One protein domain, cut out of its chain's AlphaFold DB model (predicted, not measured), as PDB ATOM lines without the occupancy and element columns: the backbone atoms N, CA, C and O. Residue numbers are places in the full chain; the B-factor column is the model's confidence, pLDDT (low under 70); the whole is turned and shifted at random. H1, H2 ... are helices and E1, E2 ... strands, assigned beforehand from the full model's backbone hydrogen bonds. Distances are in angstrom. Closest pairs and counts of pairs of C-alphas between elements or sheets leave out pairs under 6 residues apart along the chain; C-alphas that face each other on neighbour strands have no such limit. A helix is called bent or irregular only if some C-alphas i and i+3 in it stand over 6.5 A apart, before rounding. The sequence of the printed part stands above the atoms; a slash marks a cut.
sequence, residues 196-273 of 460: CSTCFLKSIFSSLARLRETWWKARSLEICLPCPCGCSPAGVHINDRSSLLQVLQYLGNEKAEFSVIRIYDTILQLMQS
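AT A GLANCE: This is residues 196 to 273 of the 460 residues of an uncharacterized protein of Gibberella fujikuroi (UniProt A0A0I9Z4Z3). Three helices lie roughly side by side as a loose triangle, with H3 next to both H1 and H2, and the tiny strand hairpin E1 E2 fills the side between H1 and H2. The hairpin's link, residues 226 to 235, loops away from H3. The printed part has 78 residues, in the order H1, E1, E2, H2, H3; the sheet, E1 - E2, is antiparallel and the class is mostly helix. It is compact, with a radius of gyration of the C-alphas of 11.9 A and spans of 32 by 29 by 19 A.

HOW THE PARTS SIT: Start at H1, residues 197 to 217, and look across to H3, residues 254 to 273: they touch, closest at the C-alphas of Trp 215 and Ile 267, 6.6 A, at a shallow tilt of 25 degrees, the same way. H1 also comes near E1, residues 223 to 225, with the C-alphas of Ser 207 and Leu 225 closest at 5.9 A. E1 and E2, residues 236 to 238, form an antiparallel hairpin; find N 236 and O 225 at 2.7 A. H2, residues 241 to 250, touches H3 as a helical hairpin, closest at the C-alphas of Leu 248 and Glu 257, 6.1 A, at a shallow tilt of 18 degrees, opposite ways. H1 and E2 are apart. Every O i to N i+4 pair is within hydrogen-bond range in H2, against 14 of 17 in H1 and 14 of 16 in H3.

IN THESE COORDINATES: Find C-alpha 197 at (18.022, -32.854, 22.190); from there H1 runs 28.8 A, with a kink of 56 degrees near residue 211. H1 is irregular, with C-alphas 213 and 216 7.4 A apart. E1 spans 6.4 A, E2 6.2 A and H2 14.3 A. H3 runs 29.2 A to C-alpha 273 at (19.708, -17.915, -7.457); it is only just irregular, with C-alphas 255 and 258 6.50 A apart.

THE WHOLE: The C-alphas of Cys 196 and Ser 273, the two farthest apart, are 35.5 A apart. The printed part has no cut and no long link. Look for pLDDT under 70 at residues 232 to 237, 239 and 252 to 257; the mean of the printed part is 79.5.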
ATOM      1  N   CYS A 196      22.296 -35.088  23.153       86.88
ATOM      2  CA  CYS A 196      21.011 -34.745  23.753       86.88
ATOM      3  C   CYS A 196      20.255 -33.713  22.896       86.88
ATOM      4  O   CYS A 196      20.872 -32.875  22.231       86.88
ATOM      5  N   SER A 197      18.921 -33.737  22.944       83.31
ATOM      6  CA  SER A 197      18.022 -32.854  22.190       83.31
ATOM      7  C   SER A 197      18.416 -31.378  22.324       83.31
ATOM      8  O   SER A 197      18.457 -30.656  21.335       83.31
ATOM      9  N   THR A 198      18.780 -30.933  23.533       84.94
ATOM     10  CA  THR A 198      19.181 -29.544  23.800       84.94
ATOM     11  C   THR A 198      20.469 -29.153  23.074       84.94
ATOM     12  O   THR A 198      20.527 -28.093  22.453       84.94
ATOM     13  N   CYS A 199      21.515 -29.983  23.143       87.00
ATOM     14  CA  CYS A 199      22.784 -29.713  22.462       87.00
ATOM     15  C   CYS A 199      22.629 -29.761  20.947       87.00
ATOM     16  O   CYS A 199      23.209 -28.944  20.237       87.00
ATOM     17  N   PHE A 200      21.817 -30.690  20.459       84.50
ATOM     18  CA  PHE A 200      21.539 -30.808  19.042       84.50
ATOM     19  C   PHE A 200      20.789 -29.594  18.499       84.50
ATOM     20  O   PHE A 200      21.193 -29.017  17.494       84.50
ATOM     21  N   LEU A 201      19.747 -29.155  19.208       83.50
ATOM     22  CA  LEU A 201      18.993 -27.963  18.854       83.50
ATOM     23  C   LEU A 201      19.909 -26.732  18.794       83.50
ATOM     24  O   LEU A 201      19.901 -26.006  17.803       83.50
ATOM     25  N   LYS A 202      20.758 -26.536  19.814       85.88
ATOM     26  CA  LYS A 202      21.778 -25.474  19.810       85.88
ATOM     27  C   LYS A 202      22.696 -25.571  18.591       85.88
ATOM     28  O   LYS A 202      22.953 -24.557  17.954       85.88
ATOM     29  N   SER A 203      23.133 -26.779  18.234       86.12
ATOM     30  CA  SER A 203      23.958 -27.004  17.045       86.12
ATOM     31  C   SER A 203      23.255 -26.564  15.762       86.12
ATOM     32  O   SER A 203      23.889 -25.919  14.931       86.12
ATOM     33  N   ILE A 204      21.956 -26.847  15.600       84.31
ATOM     34  CA  ILE A 204      21.172 -26.387  14.439       84.31
ATOM     35  C   ILE A 204      21.170 -24.857  14.369       84.31
ATOM     36  O   ILE A 204      21.521 -24.298  13.330       84.31
ATOM     37  N   PHE A 205      20.850 -24.177  15.476       85.38
ATOM     38  CA  PHE A 205      20.851 -22.711  15.526       85.38
ATOM     39  C   PHE A 205      22.211 -22.118  15.177       85.38
ATOM     40  O   PHE A 205      22.294 -21.246  14.316       85.38
ATOM     41  N   SER A 206      23.279 -22.599  15.817       86.75
ATOM     42  CA  SER A 206      24.636 -22.112  15.564       86.75
ATOM     43  C   SER A 206      25.068 -22.361  14.120       86.75
ATOM     44  O   SER A 206      25.725 -21.517  13.514       86.75
ATOM     45  N   SER A 207      24.666 -23.491  13.542       85.75
ATOM     46  CA  SER A 207      25.001 -23.842  12.162       85.75
ATOM     47  C   SER A 207      24.291 -22.940  11.160       85.75
ATOM     48  O   SER A 207      24.934 -22.428  10.247       85.75
ATOM     49  N   LEU A 208      22.995 -22.688  11.350       86.19
ATOM     50  CA  LEU A 208      22.235 -21.773  10.498       86.19
ATOM     51  C   LEU A 208      22.676 -20.321  10.672       86.19
ATOM     52  O   LEU A 208      22.752 -19.595   9.685       86.19
ATOM     53  N   ALA A 209      23.029 -19.904  11.892       86.00
ATOM     54  CA  ALA A 209      23.622 -18.593  12.137       86.00
ATOM     55  C   ALA A 209      24.931 -18.428  11.355       86.00
ATOM     56  O   ALA A 209      25.085 -17.447  10.637       86.00
ATOM     57  N   ARG A 210      25.822 -19.426  11.399       87.44
ATOM     58  CA  ARG A 210      27.064 -19.431  10.614       87.44
ATOM     59  C   ARG A 210      26.801 -19.423   9.107       87.44
ATOM     60  O   ARG A 210      27.494 -18.738   8.361       87.44
ATOM     61  N   LEU A 211      25.785 -20.156   8.649       87.38
ATOM     62  CA  LEU A 211      25.433 -20.199   7.231       87.38
ATOM     63  C   LEU A 211      25.008 -18.840   6.677       87.38
ATOM     64  O   LEU A 211      25.231 -18.622   5.492       87.38
ATOM     65  N   ARG A 212      24.501 -17.910   7.503       87.62
ATOM     66  CA  ARG A 212      24.210 -16.524   7.081       87.62
ATOM     67  C   ARG A 212      25.424 -15.804   6.494       87.62
ATOM     68  O   ARG A 212      25.259 -14.927   5.653       87.62
ATOM     69  N   GLU A 213      26.624 -16.197   6.902       84.06
ATOM     70  CA  GLU A 213      27.882 -15.611   6.439       84.06
ATOM     71  C   GLU A 213      28.561 -16.479   5.373       84.06
ATOM     72  O   GLU A 213      29.265 -15.976   4.498       84.06
ATOM     73  N   THR A 214      28.363 -17.802   5.423       87.25
ATOM     74  CA  THR A 214      29.138 -18.744   4.605       87.25
ATOM     75  C   THR A 214      28.424 -19.267   3.363       87.25
ATOM     76  O   THR A 214      29.075 -19.944   2.565       87.25
ATOM     77  N   TRP A 215      27.132 -18.983   3.169       89.31
ATOM     78  CA  TRP A 215      26.341 -19.493   2.034       89.31
ATOM     79  C   TRP A 215      26.952 -19.159   0.662       89.31
ATOM     80  O   TRP A 215      26.871 -19.973  -0.253       89.31
ATOM     81  N   TRP A 216      27.692 -18.051   0.539       91.12
ATOM     82  CA  TRP A 216      28.466 -17.692  -0.661       91.12
ATOM     83  C   TRP A 216      29.455 -18.772  -1.132       91.12
ATOM     84  O   TRP A 216      29.826 -18.819  -2.306       91.12
ATOM     85  N   LYS A 217      29.918 -19.636  -0.219       86.00
ATOM     86  CA  LYS A 217      30.865 -20.724  -0.510       86.00
ATOM     87  C   LYS A 217      30.175 -22.024  -0.929       86.00
ATOM     88  O   LYS A 217      30.869 -22.931  -1.390       86.00
ATOM     89  N   ALA A 218      28.859 -22.138  -0.748       81.50
ATOM     90  CA  ALA A 218      28.125 -23.356  -1.070       81.50
ATOM     91  C   ALA A 218      28.172 -23.620  -2.580       81.50
ATOM     92  O   ALA A 218      28.076 -22.687  -3.369       81.50
ATOM     93  N   ARG A 219      28.365 -24.879  -2.987       75.69
ATOM     94  CA  ARG A 219      28.450 -25.283  -4.406       75.69
ATOM     95  C   ARG A 219      27.269 -26.133  -4.871       75.69
ATOM     96  O   ARG A 219      27.031 -26.208  -6.068       75.69
ATOM     97  N   SER A 220      26.556 -26.749  -3.939       80.38
ATOM     98  CA  SER A 220      25.328 -27.507  -4.169       80.38
ATOM     99  C   SER A 220      24.136 -26.754  -3.579       80.38
ATOM    100  O   SER A 220      24.316 -25.762  -2.876       80.38
ATOM    101  N   LEU A 221      22.924 -27.239  -3.850       82.94
ATOM    102  CA  LEU A 221      21.690 -26.756  -3.218       82.94
ATOM    103  C   LEU A 221      21.421 -27.406  -1.853       82.94
ATOM    104  O   LEU A 221      20.454 -27.062  -1.180       82.94
ATOM    105  N   GLU A 222      22.276 -28.336  -1.436       81.31
ATOM    106  CA  GLU A 222      22.137 -29.038  -0.167       81.31
ATOM    107  C   GLU A 222      22.743 -28.224   0.975       81.31
ATOM    108  O   GLU A 222      23.880 -27.747   0.904       81.31
ATOM    109  N   ILE A 223      21.989 -28.102   2.067       80.50
ATOM    110  CA  ILE A 223      22.464 -27.449   3.282       80.50
ATOM    111  C   ILE A 223      23.017 -28.518   4.222       80.50
ATOM    112  O   ILE A 223      22.271 -29.290   4.830       80.50
ATOM    113  N   CYS A 224      24.342 -28.529   4.364       77.00
ATOM    114  CA  CYS A 224      25.044 -29.416   5.285       77.00
ATOM    115  C   CYS A 224      25.236 -28.736   6.651       77.00
ATOM    116  O   CYS A 224      26.022 -27.792   6.775       77.00
ATOM    117  N   LEU A 225      24.573 -29.223   7.705       79.06
ATOM    118  CA  LEU A 225      24.900 -28.813   9.075       79.06
ATOM    119  C   LEU A 225      26.064 -29.668   9.607       79.06
ATOM    120  O   LEU A 225      26.089 -30.869   9.384       79.06
ATOM    121  N   PRO A 226      27.059 -29.113  10.307       78.69
ATOM    122  CA  PRO A 226      28.108 -29.913  10.929       78.69
ATOM    123  C   PRO A 226      27.541 -30.870  11.985       78.69
ATOM    124  O   PRO A 226      26.559 -30.571  12.670       78.69
ATOM    125  N   CYS A 227      28.223 -32.001  12.172       79.81
ATOM    126  CA  CYS A 227      27.961 -32.884  13.300       79.81
ATOM    127  C   CYS A 227      28.174 -32.123  14.629       79.81
ATOM    128  O   CYS A 227      29.256 -31.560  14.818       79.81
ATOM    129  N   PRO A 228      27.222 -32.156  15.583       81.56
ATOM    130  CA  PRO A 228      27.371 -31.473  16.871       81.56
ATOM    131  C   PRO A 228      28.583 -31.940  17.690       81.56
ATOM    132  O   PRO A 228      29.142 -31.156  18.447       81.56
ATOM    133  N   CYS A 229      28.994 -33.207  17.548       80.50
ATOM    134  CA  CYS A 229      30.185 -33.742  18.217       80.50
ATOM    135  C   CYS A 229      31.488 -33.490  17.431       80.50
ATOM    136  O   CYS A 229      32.543 -33.929  17.873       80.50
ATOM    137  N   GLY A 230      31.432 -32.911  16.224       78.19
ATOM    138  CA  GLY A 230      32.598 -32.738  15.347       78.19
ATOM    139  C   GLY A 230      33.168 -34.029  14.737       78.19
ATOM    140  O   GLY A 230      34.177 -33.979  14.047       78.19
ATOM    141  N   CYS A 231      32.534 -35.187  14.954       76.12
ATOM    142  CA  CYS A 231      33.099 -36.489  14.577       76.12
ATOM    143  C   CYS A 231      32.890 -36.892  13.107       76.12
ATOM    144  O   CYS A 231      33.481 -37.871  12.666       76.12
ATOM    145  N   SER A 232      32.022 -36.197  12.366       68.06
ATOM    146  CA  SER A 232      31.767 -36.479  10.949       68.06
ATOM    147  C   SER A 232      31.997 -35.218  10.114       68.06
ATOM    148  O   SER A 232      31.291 -34.226  10.342       68.06
ATOM    149  N   PRO A 233      32.939 -35.241   9.150       61.03
ATOM    150  CA  PRO A 233      33.180 -34.121   8.244       61.03
ATOM    151  C   PRO A 233      32.085 -33.983   7.181       61.03
ATOM    152  O   PRO A 233      31.864 -32.879   6.694       61.03
ATOM    153  N   ALA A 234      31.368 -35.069   6.860       59.28
ATOM    154  CA  ALA A 234      30.240 -35.045   5.925       59.28
ATOM    155  C   ALA A 234      29.065 -34.211   6.464       59.28
ATOM    156  O   ALA A 234      28.262 -33.681   5.702       59.28
ATOM    157  N   GLY A 235      28.992 -34.041   7.789       62.97
ATOM    158  CA  GLY A 235      27.915 -33.305   8.422       62.97
ATOM    159  C   GLY A 235      26.563 -33.973   8.180       62.97
ATOM    160  O   GLY A 235      26.421 -35.193   8.197       62.97
ATOM    161  N   VAL A 236      25.560 -33.131   8.036       66.38
ATOM    162  CA  VAL A 236      24.151 -33.448   8.114       66.38
ATOM    163  C   VAL A 236      23.481 -32.830   6.917       66.38
ATOM    164  O   VAL A 236      23.336 -31.610   6.869       66.38
ATOM    165  N   HIS A 237      23.020 -33.652   5.994       66.94
ATOM    166  CA  HIS A 237      22.302 -33.144   4.844       66.94
ATOM    167  C   HIS A 237      20.852 -32.885   5.253       66.94
ATOM    168  O   HIS A 237      20.086 -33.810   5.524       66.94
ATOM    169  N   ILE A 238      20.491 -31.607   5.371       70.38
ATOM    170  CA  ILE A 238      19.087 -31.210   5.393       70.38
ATOM    171  C   ILE A 238      18.683 -31.017   3.942       70.38
ATOM    172  O   ILE A 238      18.892 -29.953   3.354       70.38
ATOM    173  N   ASN A 239      18.123 -32.088   3.389       68.12
ATOM    174  CA  ASN A 239      17.774 -32.179   1.976       68.12
ATOM    175  C   ASN A 239      16.599 -31.272   1.613       68.12
ATOM    176  O   ASN A 239      16.497 -30.818   0.478       68.12
ATOM    177  N   ASP A 240      15.717 -30.997   2.574       74.56
ATOM    178  CA  ASP A 240      14.529 -30.197   2.336       74.56
ATOM    179  C   ASP A 240      13.977 -29.552   3.615       74.56
ATOM    180  O   ASP A 240      14.282 -29.929   4.753       74.56
ATOM    181  N   ARG A 241      13.097 -28.573   3.399       81.94
ATOM    182  CA  ARG A 241      12.398 -27.828   4.447       81.94
ATOM    183  C   ARG A 241      11.607 -28.734   5.401       81.94
ATOM    184  O   ARG A 241      11.562 -28.448   6.595       81.94
ATOM    185  N   SER A 242      10.980 -29.801   4.904       80.44
ATOM    186  CA  SER A 242      10.162 -30.728   5.704       80.44
ATOM    187  C   SER A 242      11.030 -31.539   6.656       80.44
ATOM    188  O   SER A 242      10.658 -31.697   7.815       80.44
ATOM    189  N   SER A 243      12.213 -31.971   6.211       79.12
ATOM    190  CA  SER A 243      13.195 -32.639   7.072       79.12
ATOM    191  C   SER A 243      13.604 -31.760   8.262       79.12
ATOM    192  O   SER A 243      13.612 -32.219   9.406       79.12
ATOM    193  N   LEU A 244      13.874 -30.466   8.037       81.56
ATOM    194  CA  LEU A 244      14.162 -29.524   9.128       81.56
ATOM    195  C   LEU A 244      12.946 -29.307  10.039       81.56
ATOM    196  O   LEU A 244      13.095 -29.276  11.260       81.56
ATOM    197  N   LEU A 245      11.750 -29.187   9.462       80.25
ATOM    198  CA  LEU A 245      10.505 -29.016  10.212       80.25
ATOM    199  C   LEU A 245      10.258 -30.193  11.167       80.25
ATOM    200  O   LEU A 245      10.015 -29.978  12.349       80.25
ATOM    201  N   GLN A 246      10.396 -31.428  10.678       77.75
ATOM    202  CA  GLN A 246      10.232 -32.646  11.479       77.75
ATOM    203  C   GLN A 246      11.209 -32.680  12.659       77.75
ATOM    204  O   GLN A 246      10.819 -32.986  13.786       77.75
ATOM    205  N   VAL A 247      12.470 -32.299  12.425       77.75
ATOM    206  CA  VAL A 247      13.483 -32.192  13.483       77.75
ATOM    207  C   VAL A 247      13.093 -31.131  14.519       77.75
ATOM    208  O   VAL A 247      13.194 -31.386  15.718       77.75
ATOM    209  N   LEU A 248      12.626 -29.954  14.099       79.38
ATOM    210  CA  LEU A 248      12.231 -28.875  15.017       79.38
ATOM    211  C   LEU A 248      10.975 -29.219  15.826       79.38
ATOM    212  O   LEU A 248      10.944 -28.970  17.034       79.38
ATOM    213  N   GLN A 249       9.984 -29.848  15.193       76.12
ATOM    214  CA  GLN A 249       8.766 -30.334  15.844       76.12
ATOM    215  C   GLN A 249       9.084 -31.409  16.887       76.12
ATOM    216  O   GLN A 249       8.597 -31.337  18.016       76.12
ATOM    217  N   TYR A 250       9.979 -32.349  16.561       72.12
ATOM    218  CA  TYR A 250      10.465 -33.349  17.515       72.12
ATOM    219  C   TYR A 250      11.152 -32.710  18.732       72.12
ATOM    220  O   TYR A 250      11.025 -33.184  19.861       72.12
ATOM    221  N   LEU A 251      11.870 -31.605  18.521       72.38
ATOM    222  CA  LEU A 251      12.566 -30.873  19.580       72.38
ATOM    223  C   LEU A 251      11.638 -29.970  20.411       72.38
ATOM    224  O   LEU A 251      12.095 -29.408  21.407       72.38
ATOM    225  N   GLY A 252      10.353 -29.866  20.052       64.62
ATOM    226  CA  GLY A 252       9.324 -29.192  20.845       64.62
ATOM    227  C   GLY A 252       9.493 -27.675  20.942       64.62
ATOM    228  O   GLY A 252       9.101 -27.092  21.950       64.62
ATOM    229  N   ASN A 253      10.096 -27.031  19.935       65.31
ATOM    230  CA  ASN A 253      10.341 -25.586  19.939       65.31
ATOM    231  C   ASN A 253       9.526 -24.850  18.863       65.31
ATOM    232  O   ASN A 253      10.072 -24.350  17.879       65.31
ATOM    233  N   GLU A 254       8.215 -24.756  19.090       61.09
ATOM    234  CA  GLU A 254       7.240 -24.130  18.177       61.09
ATOM    235  C   GLU A 254       7.547 -22.643  17.909       61.09
ATOM    236  O   GLU A 254       7.405 -22.151  16.792       61.09
ATOM    237  N   LYS A 255       8.040 -21.901  18.915       60.59
ATOM    238  CA  LYS A 255       8.393 -20.479  18.742       60.59
ATOM    239  C   LYS A 255       9.623 -20.287  17.864       60.59
ATOM    240  O   LYS A 255       9.687 -19.325  17.098       60.59
ATOM    241  N   ALA A 256      10.607 -21.176  17.966       63.50
ATOM    242  CA  ALA A 256      11.801 -21.057  17.152       63.50
ATOM    243  C   ALA A 256      11.652 -21.649  15.748       63.50
ATOM    244  O   ALA A 256      12.407 -21.243  14.862       63.50
ATOM    245  N   GLU A 257      10.660 -22.519  15.532       68.31
ATOM    246  CA  GLU A 257      10.315 -23.118  14.237       68.31
ATOM    247  C   GLU A 257      10.260 -22.063  13.125       68.31
ATOM    248  O   GLU A 257      10.993 -22.155  12.141       68.31
ATOM    249  N   PHE A 258       9.507 -20.978  13.334       70.12
ATOM    250  CA  PHE A 258       9.368 -19.910  12.340       70.12
ATOM    251  C   PHE A 258      10.685 -19.197  12.022       70.12
ATOM    252  O   PHE A 258      10.999 -18.958  10.855       70.12
ATOM    253  N   SER A 259      11.465 -18.844  13.048       76.75
ATOM    254  CA  SER A 259      12.715 -18.095  12.867       76.75
ATOM    255  C   SER A 259      13.781 -18.916  12.136       76.75
ATOM    256  O   SER A 259      14.481 -18.389  11.272       76.75
ATOM    257  N   VAL A 260      13.864 -20.210  12.454       80.50
ATOM    258  CA  VAL A 260      14.850 -21.154  11.924       80.50
ATOM    259  C   VAL A 260      14.522 -21.515  10.484       80.50
ATOM    260  O   VAL A 260      15.388 -21.402   9.615       80.50
ATOM    261  N   ILE A 261      13.266 -21.880  10.222       82.81
ATOM    262  CA  ILE A 261      12.789 -22.211   8.878       82.81
ATOM    263  C   ILE A 261      12.944 -21.012   7.946       82.81
ATOM    264  O   ILE A 261      13.387 -21.180   6.819       82.81
ATOM    265  N   ARG A 262      12.686 -19.786   8.422       81.12
ATOM    266  CA  ARG A 262      12.909 -18.576   7.620       81.12
ATOM    267  C   ARG A 262      14.364 -18.441   7.175       81.12
ATOM    268  O   ARG A 262      14.613 -18.177   6.008       81.12
ATOM    269  N   ILE A 263      15.319 -18.597   8.096       85.75
ATOM    270  CA  ILE A 263      16.749 -18.483   7.769       85.75
ATOM    271  C   ILE A 263      17.132 -19.540   6.733       85.75
ATOM    272  O   ILE A 263      17.822 -19.217   5.769       85.75
ATOM    273  N   TYR A 264      16.661 -20.774   6.923       86.75
ATOM    274  CA  TYR A 264      16.866 -21.868   5.980       86.75
ATOM    275  C   TYR A 264      16.298 -21.536   4.590       86.75
ATOM    276  O   TYR A 264      17.034 -21.611   3.611       86.75
ATOM    277  N   ASP A 265      15.039 -21.096   4.514       85.62
ATOM    278  CA  ASP A 265      14.367 -20.746   3.258       85.62
ATOM    279  C   ASP A 265      15.103 -19.606   2.531       85.62
ATOM    280  O   ASP A 265      15.327 -19.691   1.325       85.62
ATOM    281  N   THR A 266      15.537 -18.565   3.252       86.88
ATOM    282  CA  THR A 266      16.326 -17.464   2.677       86.88
ATOM    283  C   THR A 266      17.676 -17.949   2.147       86.88
ATOM    284  O   THR A 266      18.040 -17.607   1.025       86.88
ATOM    285  N   ILE A 267      18.423 -18.754   2.915       88.94
ATOM    286  CA  ILE A 267      19.709 -19.314   2.461       88.94
ATOM    287  C   ILE A 267      19.505 -20.146   1.195       88.94
ATOM    288  O   ILE A 267      20.259 -19.989   0.238       88.94
ATOM    289  N   LEU A 268      18.480 -21.002   1.180       87.38
ATOM    290  CA  LEU A 268      18.181 -21.856   0.039       87.38
ATOM    291  C   LEU A 268      17.846 -21.028  -1.204       87.38
ATOM    292  O   LEU A 268      18.393 -21.306  -2.265       87.38
ATOM    293  N   GLN A 269      17.021 -19.983  -1.071       86.12
ATOM    294  CA  GLN A 269      16.708 -19.072  -2.176       86.12
ATOM    295  C   GLN A 269      17.967 -18.392  -2.726       86.12
ATOM    296  O   GLN A 269      18.199 -18.420  -3.928       86.12
ATOM    297  N   LEU A 270      18.825 -17.850  -1.858       89.62
ATOM    298  CA  LEU A 270      20.082 -17.220  -2.277       89.62
ATOM    299  C   LEU A 270      21.017 -18.211  -2.991       89.62
ATOM    300  O   LEU A 270      21.620 -17.884  -4.014       89.62
ATOM    301  N   MET A 271      21.132 -19.434  -2.465       89.44
ATOM    302  CA  MET A 271      21.931 -20.501  -3.071       89.44
ATOM    303  C   MET A 271      21.371 -20.931  -4.429       89.44
ATOM    304  O   MET A 271      22.152 -21.115  -5.361       89.44
ATOM    305  N   GLN A 272      20.046 -21.052  -4.557       87.94
ATOM    306  CA  GLN A 272      19.358 -21.361  -5.812       87.94
ATOM    307  C   GLN A 272      19.620 -20.290  -6.866       87.94
ATOM    308  O   GLN A 272      20.070 -20.631  -7.959       87.94
ATOM    309  N   SER A 273      19.448 -19.012  -6.525       88.12
ATOM    310  CA  SER A 273      19.708 -17.915  -7.457       88.12
ATOM    311  C   SER A 273      21.133 -17.941  -7.989       88.12
ATOM    312  O   SER A 273      21.328 -17.787  -9.184       88.12
TER     313      SER A 273